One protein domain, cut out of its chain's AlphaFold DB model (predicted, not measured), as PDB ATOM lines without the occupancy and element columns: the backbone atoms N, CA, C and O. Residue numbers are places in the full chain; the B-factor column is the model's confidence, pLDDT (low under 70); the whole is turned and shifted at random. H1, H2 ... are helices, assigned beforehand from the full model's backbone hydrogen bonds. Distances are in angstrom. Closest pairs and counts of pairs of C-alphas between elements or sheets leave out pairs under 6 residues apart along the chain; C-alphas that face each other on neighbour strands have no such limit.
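Overview. This is residues 26 to 82 of the 88 residues of an uncharacterized protein of Bacteroidetes bacterium (UniProt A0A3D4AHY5). One long helix, H1, has two short helices, H2 and H3, packed on the later part of its length, and its other end sticks out as an arm made of residues 26 to 35, of which 28 to 35 belong to H1. H2 and H3 cross each other nearly at a right angle, and together with the part of H1 that they touch they make a small, close-packed head. The printed part has 57 residues with three named helices, in the order H1, H2, H3 along the chain, and no named strand; the class is all helix. The whole is only just compact, close to loose, with a radius of gyration of the C-alphas of 12.1 A, and its outline is elongated, spanning 39 by 22 by 17 A, with the arm adding to the length of the head.

Arrangement. Begin with H1, residues 28 to 49, and look along it for the place where the next helix, H2, residues 56 to 65, comes near. H1 touches H2 with residues 40 to 44 alone, and the closest C-alphas of the two, those of Tyr 44 and Leu 56, are 5.8 A apart. The lines of H1 and H2 stand at a steep tilt of 59 degrees, and the two run opposite ways. Now look for H3, residues 74 to 81, which H1 touches with residues 43 to 47 alone. Here the closest C-alphas are those of Arg 43 and Val 80, 6.2 A apart. H1 and H3 run opposite ways at a steep tilt of 36 degrees, only just past shallow. H2 and H3 touch as well: their closest C-alphas, those of Leu 63 and Val 81, are 6.1 A apart, and their lines are about perpendicular, at 77 degrees. The helix packing is mostly crossed, with 0 of the 3 touching pairs at a shallow tilt. On the backbone, check the O of a residue against the N four residues on: in H1, H2 and H3 every such pair inside the helix is within hydrogen-bond range.

Along the chain. Start at Leu 26 and go on to C-alpha 28 at (5.409, -8.122, -18.612), where H1 begins; from there it runs through 22 residues to C-alpha 49 at (13.251, 21.015, -10.104), 31.4 A from its first C-alpha. As you read down these residues, the y column climbs from one end of the helix to the other. Residues 50 to 55 lead on to H2, which has 10 residues, from Leu 56 to Gly 65, and is 13.3 A long from first to last C-alpha. After residues 66 to 73 you come to Leu 74, where H3 begins; its 8 residues span 10.5 A from first to last C-alpha and end at C-alpha 81 at (9.827, 8.580, -0.716).

Size, cuts and confidence. The two C-alphas farthest apart are those of Leu 26 and Arg 71, at 40.0 A, while the first and last printed C-alphas, those of Leu 26 and Asn 82, are 28.7 A apart. Residues 26 to 35 stand free; without them the remaining 47 residues span 25 by 23 by 17 A, with a radius of gyration of 9.2 A. The links from H1 to H2, 6 residues, and from H2 to H3, 8 residues, are short but not tight. The printed part runs from 26 to 82 and has no cut. Look at the B-factor column for the model's confidence: the mean pLDDT of the printed part is 94.8, and no printed residue is under 70.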
ATOM      1  N   LEU A  26       4.085  -5.175 -24.788       90.31
ATOM      2  CA  LEU A  26       5.444  -5.508 -24.376       90.31
ATOM      3  C   LEU A  26       5.403  -6.670 -23.366       90.31
ATOM      4  O   LEU A  26       4.431  -6.775 -22.610       90.31
ATOM      5  N   PRO A  27       6.439  -7.528 -23.307       95.12
ATOM      6  CA  PRO A  27       6.512  -8.581 -22.302       95.12
ATOM      7  C   PRO A  27       6.381  -8.003 -20.880       95.12
ATOM      8  O   PRO A  27       7.004  -6.977 -20.599       95.12
ATOM      9  N   PRO A  28       5.643  -8.654 -19.959       94.81
ATOM     10  CA  PRO A  28       5.409  -8.122 -18.612       94.81
ATOM     11  C   PRO A  28       6.690  -7.790 -17.841       94.81
ATOM     12  O   PRO A  28       6.747  -6.785 -17.142       94.81
ATOM     13  N   ILE A  29       7.735  -8.605 -18.015       96.19
ATOM     14  CA  ILE A  29       9.050  -8.375 -17.406       96.19
ATOM     15  C   ILE A  29       9.691  -7.072 -17.903       96.19
ATOM     16  O   ILE A  29      10.137  -6.260 -17.103       96.19
ATOM     17  N   VAL A  30       9.638  -6.827 -19.213       94.81
ATOM     18  CA  VAL A  30      10.175  -5.609 -19.833       94.81
ATOM     19  C   VAL A  30       9.374  -4.389 -19.388       94.81
ATOM     20  O   VAL A  30       9.955  -3.351 -19.092       94.81
ATOM     21  N   LEU A  31       8.043  -4.507 -19.310       94.38
ATOM     22  CA  LEU A  31       7.192  -3.430 -18.801       94.38
ATOM     23  C   LEU A  31       7.535  -3.068 -17.364       94.38
ATOM     24  O   LEU A  31       7.685  -1.888 -17.071       94.38
ATOM     25  N   ARG A  32       7.690  -4.066 -16.491       94.88
ATOM     26  CA  ARG A  32       8.055  -3.845 -15.092       94.88
ATOM     27  C   ARG A  32       9.372  -3.083 -14.981       94.88
ATOM     28  O   ARG A  32       9.414  -2.070 -14.293       94.88
ATOM     29  N   ASP A  33      10.403  -3.529 -15.692       95.06
ATOM     30  CA  ASP A  33      11.732  -2.919 -15.614       95.06
ATOM     31  C   ASP A  33      11.723  -1.475 -16.165       95.06
ATOM     32  O   ASP A  33      12.346  -0.582 -15.589       95.06
ATOM     33  N   ILE A  34      10.960  -1.209 -17.236       94.94
ATOM     34  CA  ILE A  34      10.759   0.152 -17.767       94.94
ATOM     35  C   ILE A  34      10.011   1.028 -16.758       94.94
ATOM     36  O   ILE A  34      10.419   2.162 -16.516       94.94
ATOM     37  N   THR A  35       8.918   0.529 -16.177       93.94
ATOM     38  CA  THR A  35       8.115   1.273 -15.199       93.94
ATOM     39  C   THR A  35       8.932   1.610 -13.956       93.94
ATOM     40  O   THR A  35       8.875   2.741 -13.481       93.94
ATOM     41  N   GLU A  36       9.727   0.667 -13.457       93.38
ATOM     42  CA  GLU A  36      10.605   0.878 -12.308       93.38
ATOM     43  C   GLU A  36      11.673   1.940 -12.605       93.38
ATOM     44  O   GLU A  36      11.852   2.874 -11.824       93.38
ATOM     45  N   ALA A  37      12.334   1.853 -13.765       94.62
ATOM     46  CA  ALA A  37      13.321   2.847 -14.181       94.62
ATOM     47  C   ALA A  37      12.699   4.246 -14.327       94.62
ATOM     48  O   ALA A  37      13.233   5.220 -13.797       94.62
ATOM     49  N   LEU A  38      11.542   4.347 -14.991       95.50
ATOM     50  CA  LEU A  38      10.832   5.614 -15.170       95.50
ATOM     51  C   LEU A  38      10.345   6.202 -13.845       95.50
ATOM     52  O   LEU A  38      10.376   7.416 -13.692       95.50
ATOM     53  N   SER A  39       9.931   5.369 -12.888       93.38
ATOM     54  CA  SER A  39       9.525   5.826 -11.556       93.38
ATOM     55  C   SER A  39      10.678   6.525 -10.829       93.38
ATOM     56  O   SER A  39      10.502   7.632 -10.318       93.38
ATOM     57  N   VAL A  40      11.880   5.936 -10.850       95.31
ATOM     58  CA  VAL A  40      13.080   6.533 -10.236       95.31
ATOM     59  C   VAL A  40      13.472   7.836 -10.935       95.31
ATOM     60  O   VAL A  40      13.699   8.846 -10.268       95.31
ATOM     61  N   GLU A  41      13.516   7.836 -12.269       96.12
ATOM     62  CA  GLU A  41      13.842   9.025 -13.069       96.12
ATOM     63  C   GLU A  41      12.834  10.151 -12.846       96.12
ATOM     64  O   GLU A  41      13.212  11.308 -12.670       96.12
ATOM     65  N   TRP A  42      11.541   9.830 -12.815       94.75
ATOM     66  CA  TRP A  42      10.484  10.797 -12.539       94.75
ATOM     67  C   TRP A  42      10.672  11.443 -11.167       94.75
ATOM     68  O   TRP A  42      10.623  12.668 -11.041       94.75
ATOM     69  N   ARG A  43      10.956  10.629 -10.146       93.06
ATOM     70  CA  ARG A  43      11.186  11.095  -8.777       93.06
ATOM     71  C   ARG A  43      12.403  11.998  -8.662       93.06
ATOM     72  O   ARG A  43      12.356  12.995  -7.952       93.06
ATOM     73  N   TYR A  44      13.485  11.637  -9.339       96.25
ATOM     74  CA  TYR A  44      14.685  12.456  -9.389       96.25
ATOM     75  C   TYR A  44      14.393  13.794 -10.081       96.25
ATOM     76  O   TYR A  44      14.568  14.842  -9.470       96.25
ATOM     77  N   ASN A  45      13.865  13.769 -11.307       96.25
ATOM     78  CA  ASN A  45      13.679  14.982 -12.103       96.25
ATOM     79  C   ASN A  45      12.683  15.968 -11.466       96.25
ATOM     80  O   ASN A  45      12.953  17.165 -11.458       96.25
ATOM     81  N   SER A  46      11.568  15.481 -10.909       94.62
ATOM     82  CA  SER A  46      10.575  16.332 -10.225       94.62
ATOM     83  C   SER A  46      11.161  17.010  -8.984       94.62
ATOM     84  O   SER A  46      11.191  18.235  -8.907       94.62
ATOM     85  N   ASN A  47      11.731  16.236  -8.059       94.44
ATOM     86  CA  ASN A  47      12.310  16.795  -6.838       94.44
ATOM     87  C   ASN A  47      13.519  17.703  -7.126       94.44
ATOM     88  O   ASN A  47      13.713  18.704  -6.439       94.44
ATOM     89  N   SER A  48      14.332  17.398  -8.144       96.25
ATOM     90  CA  SER A  48      15.456  18.261  -8.530       96.25
ATOM     91  C   SER A  48      15.007  19.628  -9.049       96.25
ATOM     92  O   SER A  48      15.697  20.614  -8.798       96.25
ATOM     93  N   ILE A  49      13.848  19.723  -9.715       95.81
ATOM     94  CA  ILE A  49      13.251  21.015 -10.104       95.81
ATOM     95  C   ILE A  49      12.875  21.837  -8.860       95.81
ATOM     96  O   ILE A  49      13.024  23.058  -8.862       95.81
ATOM     97  N   GLU A  50      12.452  21.171  -7.787       93.56
ATOM     98  CA  GLU A  50      12.080  21.786  -6.504       93.56
ATOM     99  C   GLU A  50      13.282  22.063  -5.580       93.56
ATOM    100  O   GLU A  50      13.123  22.620  -4.492       93.56
ATOM    101  N   GLY A  51      14.501  21.735  -6.020       95.25
ATOM    102  CA  GLY A  51      15.744  22.029  -5.301       95.25
ATOM    103  C   GLY A  51      16.293  20.880  -4.455       95.25
ATOM    104  O   GLY A  51      17.261  21.082  -3.718       95.25
ATOM    105  N   ASN A  52      15.735  19.675  -4.570       96.94
ATOM    106  CA  ASN A  52      16.328  18.484  -3.974       96.94
ATOM    107  C   ASN A  52      17.671  18.166  -4.645       96.94
ATOM    108  O   ASN A  52      17.796  18.183  -5.873       96.94
ATOM    109  N   THR A  53      18.688  17.865  -3.841       97.56
ATOM    110  CA  THR A  53      20.064  17.722  -4.325       97.56
ATOM    111  C   THR A  53      20.502  16.273  -4.509       97.56
ATOM    112  O   THR A  53      21.660  16.042  -4.869       97.56
ATOM    113  N   LEU A  54      19.647  15.285  -4.216       97.69
ATOM    114  CA  LEU A  54      19.955  13.874  -4.456       97.69
ATOM    115  C   LEU A  54      20.217  13.649  -5.947       97.69
ATOM    116  O   LEU A  54      19.405  14.025  -6.787       97.69
ATOM    117  N   ILE A  55      21.347  13.027  -6.286       98.00
ATOM    118  CA  ILE A  55      21.598  12.609  -7.673       98.00
ATOM    119  C   ILE A  55      20.790  11.349  -7.996       98.00
ATOM    120  O   ILE A  55      20.424  10.595  -7.100       98.00
ATOM    121  N   LEU A  56      20.595  11.042  -9.279       97.50
ATOM    122  CA  LEU A  56      19.815   9.879  -9.724       97.50
ATOM    123  C   LEU A  56      20.173   8.562  -9.001       97.50
ATOM    124  O   LEU A  56      19.290   7.813  -8.584       97.50
ATOM    125  N   GLN A  57      21.467   8.280  -8.819       96.88
ATOM    126  CA  GLN A  57      21.920   7.082  -8.102       96.88
ATOM    127  C   GLN A  57      21.545   7.109  -6.615       96.88
ATOM    128  O   GLN A  57      21.147   6.085  -6.069       96.88
ATOM    129  N   GLU A  58      21.645   8.270  -5.968       97.62
ATOM    130  CA  GLU A  58      21.239   8.466  -4.576       97.62
ATOM    131  C   GLU A  58      19.720   8.288  -4.433       97.62
ATOM    132  O   GLU A  58      19.285   7.508  -3.592       97.62
ATOM    133  N   THR A  59      18.919   8.892  -5.316       96.62
ATOM    134  CA  THR A  59      17.459   8.693  -5.387       96.62
ATOM    135  C   THR A  59      17.102   7.213  -5.520       96.62
ATOM    136  O   THR A  59      16.231   6.721  -4.804       96.62
ATOM    137  N   LYS A  60      17.809   6.469  -6.384       96.12
ATOM    138  CA  LYS A  60      17.615   5.021  -6.541       96.12
ATOM    139  C   LYS A  60      17.907   4.256  -5.246       96.12
ATOM    140  O   LYS A  60      17.115   3.399  -4.858       96.12
ATOM    141  N   LEU A  61      19.017   4.565  -4.571       96.56
ATOM    142  CA  LEU A  61      19.393   3.933  -3.299       96.56
ATOM    143  C   LEU A  61      18.370   4.211  -2.191       96.56
ATOM    144  O   LEU A  61      18.056   3.308  -1.416       96.56
ATOM    145  N   VAL A  62      17.827   5.429  -2.139       95.94
ATOM    146  CA  VAL A  62      16.774   5.810  -1.188       95.94
ATOM    147  C   VAL A  62      15.478   5.048  -1.478       95.94
ATOM    148  O   VAL A  62      14.950   4.395  -0.583       95.94
ATOM    149  N   LEU A  63      14.990   5.083  -2.723       93.44
ATOM    150  CA  LEU A  63      13.709   4.483  -3.118       93.44
ATOM    151  C   LEU A  63      13.692   2.958  -3.019       93.44
ATOM    152  O   LEU A  63      12.741   2.379  -2.508       93.44
ATOM    153  N   GLN A  64      14.721   2.308  -3.559       90.31
ATOM    154  CA  GLN A  64      14.732   0.856  -3.728       90.31
ATOM    155  C   GLN A  64      15.471   0.149  -2.594       90.31
ATOM    156  O   GLN A  64      15.123  -0.968  -2.227       90.31
ATOM    157  N   GLY A  65      16.511   0.790  -2.057       87.88
ATOM    158  CA  GLY A  65      17.335   0.228  -0.990       87.88
ATOM    159  C   GLY A  65      16.903   0.644   0.414       87.88
ATOM    160  O   GLY A  65      17.351   0.026   1.376       87.88
ATOM    161  N   GLY A  66      16.086   1.695   0.558       92.12
ATOM    162  CA  GLY A  66      15.785   2.290   1.863       92.12
ATOM    163  C   GLY A  66      17.025   2.876   2.552       92.12
ATOM    164  O   GLY A  66      17.076   2.956   3.779       92.12
ATOM    165  N   ILE A  67      18.057   3.233   1.780       94.75
ATOM    166  CA  ILE A  67      19.363   3.657   2.297       94.75
ATOM    167  C   ILE A  67      19.390   5.176   2.450       94.75
ATOM    168  O   ILE A  67      19.087   5.908   1.512       94.75
ATOM    169  N   THR A  68      19.836   5.664   3.608       95.38
ATOM    170  CA  THR A  68      20.117   7.091   3.801       95.38
ATOM    171  C   THR A  68      21.469   7.485   3.215       95.38
ATOM    172  O   THR A  68      22.474   6.798   3.407       95.38
ATOM    173  N   VAL A  69      21.519   8.650   2.587       96.31
ATOM    174  CA  VAL A  69      22.697   9.232   1.954       96.31
ATOM    175  C   VAL A  69      23.321  10.287   2.864       96.31
ATOM    176  O   VAL A  69      22.677  11.228   3.333       96.31
ATOM    177  N   LYS A  70      24.625  10.147   3.114       95.62
ATOM    178  CA  LYS A  70      25.384  11.081   3.953       95.62
ATOM    179  C   LYS A  70      25.385  12.488   3.338       95.62
ATOM    180  O   LYS A  70      25.625  12.636   2.145       95.62
ATOM    181  N   ARG A  71      25.260  13.523   4.181       95.75
ATOM    182  CA  ARG A  71      25.221  14.956   3.795       95.75
ATOM    183  C   ARG A  71      23.969  15.377   3.012       95.75
ATOM    184  O   ARG A  71      23.972  16.453   2.426       95.75
ATOM    185  N   LYS A  72      22.914  14.568   3.031       96.19
ATOM    186  CA  LYS A  72      21.592  14.912   2.500       96.19
ATOM    187  C   LYS A  72      20.617  15.003   3.665       96.19
ATOM    188  O   LYS A  72      20.731  14.245   4.631       96.19
ATOM    189  N   SER A  73      19.705  15.962   3.620       96.81
ATOM    190  CA  SER A  73      18.741  16.160   4.701       96.81
ATOM    191  C   SER A  73      17.707  15.034   4.710       96.81
ATOM    192  O   SER A  73      17.345  14.508   3.662       96.81
ATOM    193  N   LEU A  74      17.175  14.667   5.881       95.12
ATOM    194  CA  LEU A  74      16.063  13.705   5.945       95.12
ATOM    195  C   LEU A  74      14.842  14.195   5.157       95.12
ATOM    196  O   LEU A  74      14.136  13.387   4.567       95.12
ATOM    197  N   ARG A  75      14.644  15.516   5.095       94.44
ATOM    198  CA  ARG A  75      13.619  16.146   4.266       94.44
ATOM    199  C   ARG A  75      13.751  15.731   2.798       94.44
ATOM    200  O   ARG A  75      12.785  15.216   2.257       94.44
ATOM    201  N   GLU A  76      14.938  15.854   2.205       95.44
ATOM    202  CA  GLU A  76      15.175  15.446   0.809       95.44
ATOM    203  C   GLU A  76      14.890  13.955   0.573       95.44
ATOM    204  O   GLU A  76      14.395  13.574  -0.484       95.44
ATOM    205  N   HIS A  77      15.175  13.096   1.556       95.44
ATOM    206  CA  HIS A  77      14.855  11.671   1.457       95.44
ATOM    207  C   HIS A  77      13.346  11.435   1.497       95.44
ATOM    208  O   HIS A  77      12.821  10.672   0.690       95.44
ATOM    209  N   PHE A  78      12.635  12.097   2.413       94.12
ATOM    210  CA  PHE A  78      11.184  11.980   2.515       94.12
ATOM    211  C   PHE A  78      10.472  12.559   1.294       94.12
ATOM    212  O   PHE A  78       9.514  11.950   0.833       94.12
ATOM    213  N   GLU A  79      10.975  13.654   0.724       92.19
ATOM    214  CA  GLU A  79      10.499  14.223  -0.541       92.19
ATOM    215  C   GLU A  79      10.682  13.263  -1.715       92.19
ATOM    216  O   GLU A  79       9.898  13.334  -2.652       92.19
ATOM    217  N   VAL A  80      11.657  12.342  -1.666       93.06
ATOM    218  CA  VAL A  80      11.860  11.255  -2.643       93.06
ATOM    219  C   VAL A  80      11.042  10.002  -2.320       93.06
ATOM    220  O   VAL A  80      10.626   9.306  -3.238       93.06
ATOM    221  N   VAL A  81      10.694   9.725  -1.064       91.88
ATOM    222  CA  VAL A  81       9.827   8.580  -0.716       91.88
ATOM    223  C   VAL A  81       8.343   8.904  -0.906       91.88
ATOM    224  O   VAL A  81       7.640   8.141  -1.555       91.88
ATOM    225  N   ASN A  82       7.886  10.075  -0.463       85.31
ATOM    226  CA  ASN A  82       6.487  10.513  -0.528       85.31
ATOM    227  C   ASN A  82       6.315  11.664  -1.526       85.31
ATOM    228  O   ASN A  82       6.766  12.776  -1.237       85.31
TER     229      ASN A  82